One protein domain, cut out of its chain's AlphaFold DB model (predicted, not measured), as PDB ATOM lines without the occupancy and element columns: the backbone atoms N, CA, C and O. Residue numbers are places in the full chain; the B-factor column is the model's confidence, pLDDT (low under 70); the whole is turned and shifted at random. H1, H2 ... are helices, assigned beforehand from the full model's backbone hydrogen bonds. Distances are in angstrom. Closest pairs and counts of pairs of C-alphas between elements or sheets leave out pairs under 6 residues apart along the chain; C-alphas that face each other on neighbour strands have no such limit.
ATOM      1  N   HIS A  47     -61.938  91.337  -2.657       76.81
ATOM      2  CA  HIS A  47     -61.106  92.420  -2.132       76.81
ATOM      3  C   HIS A  47     -60.131  92.937  -3.179       76.81
ATOM      4  O   HIS A  47     -59.405  92.169  -3.805       76.81
ATOM      5  N   GLY A  48     -60.077  94.254  -3.326       85.88
ATOM      6  CA  GLY A  48     -59.115  94.931  -4.174       85.88
ATOM      7  C   GLY A  48     -57.716  94.928  -3.575       85.88
ATOM      8  O   GLY A  48     -57.523  95.123  -2.375       85.88
ATOM      9  N   THR A  49     -56.721  94.721  -4.426       88.12
ATOM     10  CA  THR A  49     -55.301  94.664  -4.055       88.12
ATOM     11  C   THR A  49     -54.479  95.772  -4.713       88.12
ATOM     12  O   THR A  49     -53.271  95.862  -4.495       88.12
ATOM     13  N   CYS A  50     -55.112  96.659  -5.489       93.44
ATOM     14  CA  CYS A  50     -54.439  97.794  -6.111       93.44
ATOM     15  C   CYS A  50     -54.187  98.916  -5.096       93.44
ATOM     16  O   CYS A  50     -55.082  99.694  -4.783       93.44
ATOM     17  N   LEU A  51     -52.953  99.037  -4.607       92.62
ATOM     18  CA  LEU A  51     -52.589 100.060  -3.620       92.62
ATOM     19  C   LEU A  51     -52.402 101.468  -4.215       92.62
ATOM     20  O   LEU A  51     -52.327 102.438  -3.462       92.62
ATOM     21  N   ASP A  52     -52.382 101.587  -5.540       94.50
ATOM     22  CA  ASP A  52     -52.229 102.848  -6.266       94.50
ATOM     23  C   ASP A  52     -53.584 103.452  -6.673       94.50
ATOM     24  O   ASP A  52     -54.591 102.763  -6.814       94.50
ATOM     25  N   MET A  53     -53.627 104.761  -6.946       95.62
ATOM     26  CA  MET A  53     -54.862 105.425  -7.407       95.62
ATOM     27  C   MET A  53     -55.347 104.945  -8.788       95.62
ATOM     28  O   MET A  53     -56.491 105.229  -9.167       95.62
ATOM     29  N   CYS A  54     -54.499 104.226  -9.529       96.56
ATOM     30  CA  CYS A  54     -54.780 103.624 -10.826       96.56
ATOM     31  C   CYS A  54     -54.116 102.234 -10.919       96.56
ATOM     32  O   CYS A  54     -52.919 102.134 -10.644       96.56
ATOM     33  N   PRO A  55     -54.831 101.180 -11.358       95.31
ATOM     34  CA  PRO A  55     -54.259  99.851 -11.563       95.31
ATOM     35  C   PRO A  55     -53.076  99.834 -12.540       95.31
ATOM     36  O   PRO A  55     -53.139 100.510 -13.571       95.31
ATOM     37  N   PRO A  56     -52.026  99.020 -12.297       93.31
ATOM     38  CA  PRO A  56     -50.854  98.947 -13.173       93.31
ATOM     39  C   PRO A  56     -51.175  98.607 -14.630       93.31
ATOM     40  O   PRO A  56     -50.557  99.157 -15.539       93.31
ATOM     41  N   GLN A  57     -52.161  97.736 -14.861       91.62
ATOM     42  CA  GLN A  57     -52.589  97.374 -16.214       91.62
ATOM     43  C   GLN A  57     -53.162  98.585 -16.959       91.62
ATOM     44  O   GLN A  57     -52.710  98.889 -18.064       91.62
ATOM     45  N   GLU A  58     -54.079  99.329 -16.330       94.25
ATOM     46  CA  GLU A  58     -54.625 100.563 -16.899       94.25
ATOM     47  C   GLU A  58     -53.530 101.621 -17.092       94.25
ATOM     48  O   GLU A  58     -53.458 102.244 -18.150       94.25
ATOM     49  N   MET A  59     -52.639 101.800 -16.112       94.06
ATOM     50  CA  MET A  59     -51.540 102.762 -16.224       94.06
ATOM     51  C   MET A  59     -50.649 102.469 -17.432       94.06
ATOM     52  O   MET A  59     -50.324 103.377 -18.197       94.06
ATOM     53  N   ASN A  60     -50.259 101.206 -17.613       94.31
ATOM     54  CA  ASN A  60     -49.393 100.787 -18.710       94.31
ATOM     55  C   ASN A  60     -50.091 100.924 -20.063       94.31
ATOM     56  O   ASN A  60     -49.472 101.404 -21.014       94.31
ATOM     57  N   LEU A  61     -51.373 100.559 -20.143       93.75
ATOM     58  CA  LEU A  61     -52.188 100.743 -21.340       93.75
ATOM     59  C   LEU A  61     -52.278 102.227 -21.711       93.75
ATOM     60  O   LEU A  61     -51.924 102.615 -22.818       93.75
ATOM     61  N   ARG A  62     -52.676 103.084 -20.766       94.81
ATOM     62  CA  ARG A  62     -52.866 104.517 -21.031       94.81
ATOM     63  C   ARG A  62     -51.561 105.231 -21.362       94.81
ATOM     64  O   ARG A  62     -51.578 106.159 -22.164       94.81
ATOM     65  N   LYS A  63     -50.428 104.800 -20.796       93.81
ATOM     66  CA  LYS A  63     -49.102 105.309 -21.177       93.81
ATOM     67  C   LYS A  63     -48.711 104.884 -22.594       93.81
ATOM     68  O   LYS A  63     -48.253 105.726 -23.358       93.81
ATOM     69  N   ARG A  64     -48.919 103.612 -22.948       95.25
ATOM     70  CA  ARG A  64     -48.606 103.056 -24.276       95.25
ATOM     71  C   ARG A  64     -49.427 103.719 -25.380       95.25
ATOM     72  O   ARG A  64     -48.860 104.205 -26.349       95.25
ATOM     73  N   GLU A  65     -50.735 103.810 -25.171       94.88
ATOM     74  CA  GLU A  65     -51.694 104.365 -26.135       94.88
ATOM     75  C   GLU A  65     -51.778 105.902 -26.090       94.88
ATOM     76  O   GLU A  65     -52.602 106.507 -26.769       94.88
ATOM     77  N   LYS A  66     -50.945 106.564 -25.269       93.00
ATOM     78  CA  LYS A  66     -50.940 108.028 -25.075       93.00
ATOM     79  C   LYS A  66     -52.310 108.602 -24.662       93.00
ATOM     80  O   LYS A  66     -52.660 109.724 -25.010       93.00
ATOM     81  N   LEU A  67     -53.055 107.855 -23.846       94.06
ATOM     82  CA  LEU A  67     -54.376 108.207 -23.302       94.06
ATOM     83  C   LEU A  67     -54.304 108.818 -21.887       94.06
ATOM     84  O   LEU A  67     -55.285 108.799 -21.130       94.06
ATOM     85  N   VAL A  68     -53.138 109.316 -21.472       95.31
ATOM     86  CA  VAL A  68     -52.968 109.983 -20.172       95.31
ATOM     87  C   VAL A  68     -53.645 111.351 -20.217       95.31
ATOM     88  O   VAL A  68     -53.427 112.140 -21.134       95.31
ATOM     89  N   HIS A  69     -54.484 111.646 -19.226       95.38
ATOM     90  CA  HIS A  69     -55.188 112.918 -19.183       95.38
ATOM     91  C   HIS A  69     -54.230 114.014 -18.705       95.38
ATOM     92  O   HIS A  69     -53.457 113.810 -17.776       95.38
ATOM     93  N   LYS A  70     -54.323 115.223 -19.264       92.88
ATOM     94  CA  LYS A  70     -53.455 116.356 -18.882       92.88
ATOM     95  C   LYS A  70     -53.478 116.709 -17.385       92.88
ATOM     96  O   LYS A  70     -52.506 117.242 -16.866       92.88
ATOM     97  N   LEU A  71     -54.577 116.405 -16.685       92.88
ATOM     98  CA  LEU A  71     -54.679 116.621 -15.233       92.88
ATOM     99  C   LEU A  71     -53.900 115.590 -14.401       92.88
ATOM    100  O   LEU A  71     -53.662 115.829 -13.222       92.88
ATOM    101  N   GLU A  72     -53.490 114.480 -15.012       94.81
ATOM    102  CA  GLU A  72     -52.676 113.419 -14.403       94.81
ATOM    103  C   GLU A  72     -51.181 113.607 -14.696       94.81
ATOM    104  O   GLU A  72     -50.357 112.848 -14.193       94.81
ATOM    105  N   VAL A  73     -50.820 114.606 -15.506       91.50
ATOM    106  CA  VAL A  73     -49.430 114.999 -15.742       91.50
ATOM    107  C   VAL A  73     -49.018 115.979 -14.646       91.50
ATOM    108  O   VAL A  73     -49.693 116.989 -14.416       91.50
ATOM    109  N   THR A  74     -47.926 115.663 -13.956       85.81
ATOM    110  CA  THR A  74     -47.329 116.483 -12.896       85.81
ATOM    111  C   THR A  74     -45.879 116.819 -13.248       85.81
ATOM    112  O   THR A  74     -45.283 116.208 -14.130       85.81
ATOM    113  N   THR A  75     -45.286 117.789 -12.551       81.56
ATOM    114  CA  THR A  75     -43.864 118.150 -12.715       81.56
ATOM    115  C   THR A  75     -42.918 116.993 -12.384       81.56
ATOM    116  O   THR A  75     -41.840 116.892 -12.953       81.56
ATOM    117  N   GLU A  76     -43.346 116.096 -11.496       82.38
ATOM    118  CA  GLU A  76     -42.604 114.910 -11.050       82.38
ATOM    119  C   GLU A  76     -42.916 113.654 -11.890       82.38
ATOM    120  O   GLU A  76     -42.468 112.556 -11.568       82.38
ATOM    121  N   GLY A  77     -43.704 113.792 -12.964       86.00
ATOM    122  CA  GLY A  77     -44.063 112.703 -13.868       86.00
ATOM    123  C   GLY A  77     -45.571 112.518 -14.001       86.00
ATOM    124  O   GLY A  77     -46.258 113.318 -14.635       86.00
ATOM    125  N   TYR A  78     -46.089 111.413 -13.463       88.19
ATOM    126  CA  TYR A  78     -47.463 110.986 -13.711       88.19
ATOM    127  C   TYR A  78     -48.186 110.558 -12.440       88.19
ATOM    128  O   TYR A  78     -47.706 109.708 -11.691       88.19
ATOM    129  N   LYS A  79     -49.399 111.075 -12.263       92.81
ATOM    130  CA  LYS A  79     -50.307 110.748 -11.166       92.81
ATOM    131  C   LYS A  79     -51.667 110.333 -11.713       92.81
ATOM    132  O   LYS A  79     -52.623 111.104 -11.721       92.81
ATOM    133  N   LEU A  80     -51.710 109.109 -12.235       95.81
ATOM    134  CA  LEU A  80     -52.899 108.552 -12.873       95.81
ATOM    135  C   LEU A  80     -53.952 108.191 -11.831       95.81
ATOM    136  O   LEU A  80     -53.636 107.714 -10.739       95.81
ATOM    137  N   VAL A  81     -55.212 108.371 -12.212       97.00
ATOM    138  CA  VAL A  81     -56.364 107.906 -11.445       97.00
ATOM    139  C   VAL A  81     -57.191 106.999 -12.347       97.00
ATOM    140  O   VAL A  81     -57.407 107.345 -13.508       97.00
ATOM    141  N   LYS A  82     -57.646 105.864 -11.806       96.44
ATOM    142  CA  LYS A  82     -58.462 104.869 -12.518       96.44
ATOM    143  C   LYS A  82     -59.651 105.528 -13.229       96.44
ATOM    144  O   LYS A  82     -60.431 106.230 -12.580       96.44
ATOM    145  N   CYS A  83     -59.799 105.298 -14.529       94.81
ATOM    146  CA  CYS A  83     -60.960 105.724 -15.309       94.81
ATOM    147  C   CYS A  83     -62.221 104.948 -14.904       94.81
ATOM    148  O   CYS A  83     -62.155 103.831 -14.381       94.81
ATOM    149  N   TYR A  84     -63.395 105.529 -15.141       92.56
ATOM    150  CA  TYR A  84     -64.649 104.785 -15.020       92.56
ATOM    151  C   TYR A  84     -64.812 103.827 -16.206       92.56
ATOM    152  O   TYR A  84     -64.647 104.225 -17.358       92.56
ATOM    153  N   SER A  85     -65.161 102.565 -15.936       86.12
ATOM    154  CA  SER A  85     -65.454 101.577 -16.981       86.12
ATOM    155  C   SER A  85     -66.963 101.389 -17.133       86.12
ATOM    156  O   SER A  85     -67.688 101.282 -16.146       86.12
ATOM    157  N   ARG A  86     -67.469 101.364 -18.371       73.06
ATOM    158  CA  ARG A  86     -68.916 101.312 -18.658       73.06
ATOM    159  C   ARG A  86     -69.493  99.890 -18.706       73.06
ATOM    160  O   ARG A  86     -70.709  99.748 -18.615       73.06
ATOM    161  N   SER A  87     -68.658  98.859 -18.816       63.84
ATOM    162  CA  SER A  87     -69.101  97.487 -19.103       63.84
ATOM    163  C   SER A  87     -69.139  96.610 -17.853       63.84
ATOM    164  O   SER A  87     -68.204  95.866 -17.595       63.84
ATOM    165  N   ALA A  88     -70.246  96.632 -17.107       49.72
ATOM    166  CA  ALA A  88     -70.457  95.739 -15.955       49.72
ATOM    167  C   ALA A  88     -70.564  94.238 -16.323       49.72
ATOM    168  O   ALA A  88     -70.608  93.396 -15.432       49.72
ATOM    169  N   ALA A  89     -70.624  93.912 -17.620       44.97
ATOM    170  CA  ALA A  89     -70.738  92.551 -18.144       44.97
ATOM    171  C   ALA A  89     -69.382  91.856 -18.382       44.97
ATOM    172  O   ALA A  89     -69.357  90.652 -18.624       44.97
ATOM    173  N   ASP A  90     -68.263  92.585 -18.305       53.19
ATOM    174  CA  ASP A  90     -66.936  91.996 -18.476       53.19
ATOM    175  C   ASP A  90     -66.435  91.425 -17.144       53.19
ATOM    176  O   ASP A  90     -66.201  92.153 -16.174       53.19
ATOM    177  N   SER A  91     -66.179  90.116 -17.118       53.88
ATOM    178  CA  SER A  91     -65.544  89.376 -16.013       53.88
ATOM    179  C   SER A  91     -64.217  89.989 -15.521       53.88
ATOM    180  O   SER A  91     -63.768  89.698 -14.414       53.88
ATOM    181  N   ASN A  92     -63.620  90.900 -16.296       62.19
ATOM    182  CA  ASN A  92     -62.419  91.661 -15.948       62.19
ATOM    183  C   ASN A  92     -62.624  92.739 -14.868       62.19
ATOM    184  O   ASN A  92     -61.642  93.213 -14.294       62.19
ATOM    185  N   MET A  93     -63.859  93.154 -14.571       65.75
ATOM    186  CA  MET A  93     -64.115  94.205 -13.575       65.75
ATOM    187  C   MET A  93     -63.965  93.729 -12.128       65.75
ATOM    188  O   MET A  93     -63.610  94.519 -11.255       65.75
ATOM    189  N   ALA A  94     -64.201  92.440 -11.886       73.38
ATOM    190  CA  ALA A  94     -64.177  91.831 -10.561       73.38
ATOM    191  C   ALA A  94     -62.784  91.296 -10.170       73.38
ATOM    192  O   ALA A  94     -62.637  90.564  -9.194       73.38
ATOM    193  N   VAL A  95     -61.742  91.644 -10.932       85.31
ATOM    194  CA  VAL A  95     -60.371  91.185 -10.689       85.31
ATOM    195  C   VAL A  95     -59.759  91.973  -9.517       85.31
ATOM    196  O   VAL A  95     -59.620  93.193  -9.628       85.31
ATOM    197  N   PRO A  96     -59.303  91.313  -8.431       87.31
ATOM    198  CA  PRO A  96     -58.695  91.967  -7.266       87.31
ATOM    199  C   PRO A  96     -57.610  92.998  -7.599       87.31
ATOM    200  O   PRO A  96     -57.615  94.106  -7.071       87.31
ATOM    201  N   SER A  97     -56.709  92.683  -8.535       89.62
ATOM    202  CA  SER A  97     -55.612  93.581  -8.932       89.62
ATOM    203  C   SER A  97     -56.065  94.831  -9.694       89.62
ATOM    204  O   SER A  97     -55.288  95.776  -9.828       89.62
ATOM    205  N   GLN A  98     -57.311  94.856 -10.179       90.00
ATOM    206  CA  GLN A  98     -57.930  96.011 -10.829       90.00
ATOM    207  C   GLN A  98     -58.767  96.858  -9.869       90.00
ATOM    208  O   GLN A  98     -59.187  97.956 -10.235       90.00
ATOM    209  N   LEU A  99     -59.018  96.382  -8.651       90.19
ATOM    210  CA  LEU A  99     -59.847  97.058  -7.661       90.19
ATOM    211  C   LEU A  99     -58.961  97.708  -6.599       90.19
ATOM    212  O   LEU A  99     -58.011  97.104  -6.097       90.19
ATOM    213  N   ARG A 100     -59.262  98.964  -6.268       92.06
ATOM    214  CA  ARG A 100     -58.567  99.697  -5.205       92.06
ATOM    215  C   ARG A 100     -59.241  99.403  -3.866       92.06
ATOM    216  O   ARG A 100     -60.448  99.621  -3.772       92.06
ATOM    217  N   PRO A 101     -58.507  98.984  -2.825       86.12
ATOM    218  CA  PRO A 101     -59.087  98.798  -1.508       86.12
ATOM    219  C   PRO A 101     -59.501 100.145  -0.908       86.12
ATOM    220  O   PRO A 101     -59.024 101.213  -1.309       86.12
ATOM    221  N   PHE A 102     -60.358 100.096   0.111       80.94
ATOM    222  CA  PHE A 102     -60.921 101.285   0.756       80.94
ATOM    223  C   PHE A 102     -59.908 102.388   1.138       80.94
ATOM    224  O   PHE A 102     -60.179 103.551   0.823       80.94
ATOM    225  N   PRO A 103     -58.736 102.097   1.750       80.69
ATOM    226  CA  PRO A 103     -57.760 103.142   2.069       80.69
ATOM    227  C   PRO A 103     -57.311 103.920   0.826       80.69
ATOM    228  O   PRO A 103     -57.278 105.148   0.833       80.69
ATOM    229  N   THR A 104     -57.059 103.212  -0.274       87.00
ATOM    230  CA  THR A 104     -56.661 103.807  -1.551       87.00
ATOM    231  C   THR A 104     -57.802 104.610  -2.176       87.00
ATOM    232  O   THR A 104     -57.561 105.696  -2.708       87.00
ATOM    233  N   LEU A 105     -59.052 104.145  -2.079       85.50
ATOM    234  CA  LEU A 105     -60.230 104.888  -2.547       85.50
ATOM    235  C   LEU A 105     -60.424 106.210  -1.791       85.50
ATOM    236  O   LEU A 105     -60.705 107.243  -2.409       85.50
ATOM    237  N   MET A 106     -60.214 106.204  -0.472       81.12
ATOM    238  CA  MET A 106     -60.265 107.408   0.360       81.12
ATOM    239  C   MET A 106     -59.178 108.408  -0.051       81.12
ATOM    240  O   MET A 106     -59.485 109.561  -0.360       81.12
ATOM    241  N   THR A 107     -57.921 107.957  -0.137       82.38
ATOM    242  CA  THR A 107     -56.795 108.797  -0.576       82.38
ATOM    243  C   THR A 107     -57.015 109.348  -1.985       82.38
ATOM    244  O   THR A 107     -56.753 110.523  -2.242       82.38
ATOM    245  N   THR A 108     -57.568 108.536  -2.891       89.50
ATOM    246  CA  THR A 108     -57.921 108.973  -4.250       89.50
ATOM    247  C   THR A 108     -58.966 110.086  -4.213       89.50
ATOM    248  O   THR A 108     -58.801 111.114  -4.865       89.50
ATOM    249  N   THR A 109     -60.034 109.912  -3.435       82.56
ATOM    250  CA  THR A 109     -61.114 110.903  -3.327       82.56
ATOM    251  C   THR A 109     -60.597 112.224  -2.765       82.56
ATOM    252  O   THR A 109     -60.885 113.286  -3.315       82.56
ATOM    253  N   GLN A 110     -59.775 112.167  -1.715       81.12
ATOM    254  CA  GLN A 110     -59.130 113.350  -1.146       81.12
ATOM    255  C   GLN A 110     -58.247 114.061  -2.175       81.12
ATOM    256  O   GLN A 110     -58.358 115.272  -2.330       81.12
ATOM    257  N   TYR A 111     -57.432 113.322  -2.930       90.69
ATOM    258  CA  TYR A 111     -56.605 113.894  -3.993       90.69
ATOM    259  C   TYR A 111     -57.439 114.609  -5.066       90.69
ATOM    260  O   TYR A 111     -57.140 115.744  -5.444       90.69
ATOM    261  N   LEU A 112     -58.517 113.977  -5.535       87.31
ATOM    262  CA  LEU A 112     -59.412 114.562  -6.535       87.31
ATOM    263  C   LEU A 112     -60.043 115.869  -6.022       87.31
ATOM    264  O   LEU A 112     -60.022 116.888  -6.716       87.31
ATOM    265  N   LEU A 113     -60.553 115.867  -4.789       78.75
ATOM    266  CA  LEU A 113     -61.278 117.005  -4.222       78.75
ATOM    267  C   LEU A 113     -60.382 118.123  -3.692       78.75
ATOM    268  O   LEU A 113     -60.808 119.273  -3.711       78.75
ATOM    269  N   LEU A 114     -59.176 117.828  -3.206       79.38
ATOM    270  CA  LEU A 114     -58.309 118.827  -2.570       79.38
ATOM    271  C   LEU A 114     -57.188 119.319  -3.480       79.38
ATOM    272  O   LEU A 114     -56.741 120.451  -3.304       79.38
ATOM    273  N   ASN A 115     -56.751 118.512  -4.448       87.69
ATOM    274  CA  ASN A 115     -55.666 118.876  -5.357       87.69
ATOM    275  C   ASN A 115     -56.192 119.169  -6.761       87.69
ATOM    276  O   ASN A 115     -55.930 120.244  -7.295       87.69
ATOM    277  N   VAL A 116     -56.939 118.240  -7.366       89.06
ATOM    278  CA  VAL A 116     -57.350 118.383  -8.774       89.06
ATOM    279  C   VAL A 116     -58.412 119.470  -8.943       89.06
ATOM    280  O   VAL A 116     -58.297 120.281  -9.856       89.06
ATOM    281  N   SER A 117     -59.398 119.544  -8.044       80.94
ATOM    282  CA  SER A 117     -60.458 120.567  -8.096       80.94
ATOM    283  C   SER A 117     -59.937 122.009  -7.981       80.94
ATOM    284  O   SER A 117     -60.562 122.931  -8.498       80.94
ATOM    285  N   LYS A 118     -58.792 122.203  -7.310       86.94
ATOM    286  CA  LYS A 118     -58.197 123.519  -7.033       86.94
ATOM    287  C   LYS A 118     -57.258 124.004  -8.137       86.94
ATOM    288  O   LYS A 118     -56.743 125.119  -8.046       86.94
ATOM    289  N   ARG A 119     -57.006 123.185  -9.161       84.50
ATOM    290  CA  ARG A 119     -56.175 123.574 -10.305       84.50
ATOM    291  C   ARG A 119     -56.823 124.733 -11.058       84.50
ATOM    292  O   ARG A 119     -58.004 124.690 -11.380       84.50
ATOM    293  N   LYS A 120     -56.029 125.766 -11.345       88.06
ATOM    294  CA  LYS A 120     -56.461 126.963 -12.090       88.06
ATOM    295  C   LYS A 120     -55.877 127.034 -13.502       88.06
ATOM    296  O   LYS A 120     -56.251 127.901 -14.280       88.06
ATOM    297  N   ASP A 121     -54.974 126.119 -13.837       90.19
ATOM    298  CA  ASP A 121     -54.264 126.066 -15.116       90.19
ATOM    299  C   ASP A 121     -55.096 125.441 -16.254       90.19
ATOM    300  O   ASP A 121     -54.726 125.511 -17.423       90.19
ATOM    301  N   VAL A 122     -56.250 124.846 -15.933       89.50
ATOM    302  CA  VAL A 122     -57.155 124.201 -16.892       89.50
ATOM    303  C   VAL A 122     -58.573 124.752 -16.738       89.50
ATOM    304  O   VAL A 122     -59.018 125.058 -15.637       89.50
ATOM    305  N   LYS A 123     -59.320 124.839 -17.848       88.00
ATOM    306  CA  LYS A 123     -60.740 125.232 -17.847       88.00
ATOM    307  C   LYS A 123     -61.567 124.360 -16.892       88.00
ATOM    308  O   LYS A 123     -61.477 123.130 -16.941       88.00
ATOM    309  N   MET A 124     -62.458 124.996 -16.128       82.81
ATOM    310  CA  MET A 124     -63.325 124.330 -15.146       82.81
ATOM    311  C   MET A 124     -64.160 123.185 -15.727       82.81
ATOM    312  O   MET A 124     -64.310 122.160 -15.072       82.81
ATOM    313  N   SER A 125     -64.650 123.306 -16.965       80.94
ATOM    314  CA  SER A 125     -65.419 122.237 -17.622       80.94
ATOM    315  C   SER A 125     -64.614 120.947 -17.803       80.94
ATOM    316  O   SER A 125     -65.142 119.850 -17.652       80.94
ATOM    317  N   VAL A 126     -63.313 121.063 -18.075       83.44
ATOM    318  CA  VAL A 126     -62.432 119.903 -18.243       83.44
ATOM    319  C   VAL A 126     -62.083 119.278 -16.894       83.44
ATOM    320  O   VAL A 126     -62.024 118.056 -16.789       83.44
ATOM    321  N   ILE A 127     -61.889 120.103 -15.859       79.31
ATOM    322  CA  ILE A 127     -61.705 119.625 -14.482       79.31
ATOM    323  C   ILE A 127     -62.951 118.871 -14.025       79.31
ATOM    324  O   ILE A 127     -62.833 117.751 -13.540       79.31
ATOM    325  N   TYR A 128     -64.137 119.440 -14.242       77.81
ATOM    326  CA  TYR A 128     -65.405 118.812 -13.887       77.81
ATOM    327  C   TYR A 128     -65.580 117.444 -14.557       77.81
ATOM    328  O   TYR A 128     -65.801 116.460 -13.859       77.81
ATOM    329  N   ASN A 129     -65.402 117.355 -15.881       80.44
ATOM    330  CA  ASN A 129     -65.542 116.088 -16.610       80.44
ATOM    331  C   ASN A 129     -64.549 115.023 -16.124       80.44
ATOM    332  O   ASN A 129     -64.899 113.850 -16.004       80.44
ATOM    333  N   PHE A 130     -63.315 115.429 -15.818       90.75
ATOM    334  CA  PHE A 130     -62.319 114.530 -15.243       90.75
ATOM    335  C   PHE A 130     -62.731 114.045 -13.849       90.75
ATOM    336  O   PHE A 130     -62.670 112.851 -13.572       90.75
ATOM    337  N   LEU A 131     -63.167 114.953 -12.973       75.94
ATOM    338  CA  LEU A 131     -63.600 114.605 -11.621       75.94
ATOM    339  C   LEU A 131     -64.817 113.681 -11.635       75.94
ATOM    340  O   LEU A 131     -64.810 112.697 -10.899       75.94
ATOM    341  N   ASP A 132     -65.829 113.960 -12.463       79.38
ATOM    342  CA  ASP A 132     -67.021 113.112 -12.566       79.38
ATOM    343  C   ASP A 132     -66.639 111.683 -12.965       79.38
ATOM    344  O   ASP A 132     -67.004 110.734 -12.270       79.38
ATOM    345  N   ASP A 133     -65.810 111.520 -13.999       90.56
ATOM    346  CA  ASP A 133     -65.335 110.204 -14.430       90.56
ATOM    347  C   ASP A 133     -64.571 109.467 -13.315       90.56
ATOM    348  O   ASP A 133     -64.909 108.341 -12.944       90.56
ATOM    349  N   ARG A 134     -63.576 110.113 -12.695       94.69
ATOM    350  CA  ARG A 134     -62.751 109.459 -11.666       94.69
ATOM    351  C   ARG A 134     -63.531 109.152 -10.390       94.69
ATOM    352  O   ARG A 134     -63.315 108.104  -9.780       94.69
ATOM    353  N   LEU A 135     -64.476 110.005  -9.999       81.56
ATOM    354  CA  LEU A 135     -65.357 109.749  -8.857       81.56
ATOM    355  C   LEU A 135     -66.372 108.638  -9.159       81.56
ATOM    356  O   LEU A 135     -66.702 107.867  -8.257       81.56
ATOM    357  N   ARG A 136     -66.843 108.501 -10.406       83.00
ATOM    358  CA  ARG A 136     -67.638 107.336 -10.837       83.00
ATOM    359  C   ARG A 136     -66.835 106.043 -10.731       83.00
ATOM    360  O   ARG A 136     -67.368 105.060 -10.228       83.00
ATOM    361  N   SER A 137     -65.560 106.064 -11.122       91.56
ATOM    362  CA  SER A 137     -64.644 104.926 -10.962       91.56
ATOM    363  C   SER A 137     -64.450 104.531  -9.494       91.56
ATOM    364  O   SER A 137     -64.503 103.353  -9.153       91.56
ATOM    365  N   VAL A 138     -64.280 105.510  -8.596       86.25
ATOM    366  CA  VAL A 138     -64.193 105.252  -7.146       86.25
ATOM    367  C   VAL A 138     -65.457 104.560  -6.638       86.25
ATOM    368  O   VAL A 138     -65.362 103.530  -5.978       86.25
ATOM    369  N   ARG A 139     -66.643 105.082  -6.978       80.94
ATOM    370  CA  ARG A 139     -67.915 104.460  -6.574       80.94
ATOM    371  C   ARG A 139     -68.061 103.048  -7.134       80.94
ATOM    372  O   ARG A 139     -68.499 102.161  -6.418       80.94
ATOM    373  N   GLN A 140     -67.661 102.842  -8.382       85.12
ATOM    374  CA  GLN A 140     -67.697 101.540  -9.033       85.12
ATOM    375  C   GLN A 140     -66.824 100.505  -8.310       85.12
ATOM    376  O   GLN A 140     -67.298  99.402  -8.057       85.12
ATOM    377  N   ASP A 141     -65.603 100.865  -7.908       86.69
ATOM    378  CA  ASP A 141     -64.742  99.977  -7.118       86.69
ATOM    379  C   ASP A 141     -65.375  99.620  -5.766       86.69
ATOM    380  O   ASP A 141     -65.270  98.474  -5.331       86.69
ATOM    381  N   MET A 142     -66.052 100.575  -5.115       78.50
ATOM    382  CA  MET A 142     -66.785 100.320  -3.866       78.50
ATOM    383  C   MET A 142     -67.947  99.344  -4.081       78.50
ATOM    384  O   MET A 142     -68.154  98.453  -3.262       78.50
ATOM    385  N   THR A 143     -68.693  99.505  -5.178       74.44
ATOM    386  CA  THR A 143     -69.824  98.638  -5.528       74.44
ATOM    387  C   THR A 143     -69.370  97.211  -5.824       74.44
ATOM    388  O   THR A 143     -69.963  96.274  -5.302       74.44
ATOM    389  N   ILE A 144     -68.311  97.034  -6.624       78.25
ATOM    390  CA  ILE A 144     -67.827  95.706  -7.038       78.25
ATOM    391  C   ILE A 144     -67.264  94.919  -5.860       78.25
ATOM    392  O   ILE A 144     -67.531  93.730  -5.731       78.25
ATOM    393  N   GLN A 145     -66.490  95.570  -4.993       74.06
ATOM    394  CA  GLN A 145     -65.870  94.894  -3.854       74.06
ATOM    395  C   GLN A 145     -66.878  94.512  -2.763       74.06
ATOM    396  O   GLN A 145     -66.485  93.951  -1.744       74.06
ATOM    397  N   SER A 146     -68.171  94.842  -2.912       62.56
ATOM    398  CA  SER A 146     -69.173  94.724  -1.837       62.56
ATOM    399  C   SER A 146     -68.680  95.341  -0.507       62.56
ATOM    400  O   SER A 146     -69.150  95.012   0.580       62.56
TER     401      SER A 146
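AT A GLANCE: This is residues 47 to 146 of the 295 residues of the protein "uncharacterized protein LOC116767805" of Danaus plexippus plexippus (UniProt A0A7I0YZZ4). Two long helices, H3 and H4, lie side by side as a helical hairpin along the longest axis, and over one side of it lies a layer of mostly unnamed chain, including residues 79 to 84, with the short helix H1 beyond. The very short H2 sits near the last residues of H4. The printed part has 100 residues, with four named helices in the order H1, H2, H3, H4 and no named strand; the class is all helix, though named elements hold under half of the residues, 49 of 100. The whole is compact, with a radius of gyration of the C-alphas of 13.2 A and spans of 38 by 27 by 24 A.

HOW THE PARTS SIT: H1, residues 56 to 64, touches no helix and is apart from H3, residues 102 to 116, and from H4, residues 124 to 144. H2, residues 91 to 94, is close to H4 but not clearly touching; their closest C-alphas, those of Ala 94 and Ile 144, are 6.4 A apart. H3 and H4 form a helical hairpin and touch, their closest C-alphas, those of Leu 105 and Val 138, being 6.1 A apart. They run opposite ways at a shallow tilt of 6 degrees. Every O i to N i+4 pair is within hydrogen-bond range in H1, H3 and H4; H2 is too short for such a pair.

IN THESE COORDINATES: H1 begins at C-alpha 56, (-50.854, 98.947, -13.173), and is 12.1 A long; H2 measures 6.1 A. H3 spans 19.9 A from C-alpha 102, (-60.921, 101.285, 0.756). H4 spans 30.1 A and ends at C-alpha 144, (-67.827, 95.706, -7.038).

THE WHOLE: The C-alphas of Ser 91 and Lys 120, the two farthest apart, are 38.9 A apart. The printed part has no cut. The link from H1 to H2, residues 65 to 90, is long. The model's pLDDT is under 70 at residues 87 to 93 and at residue 146.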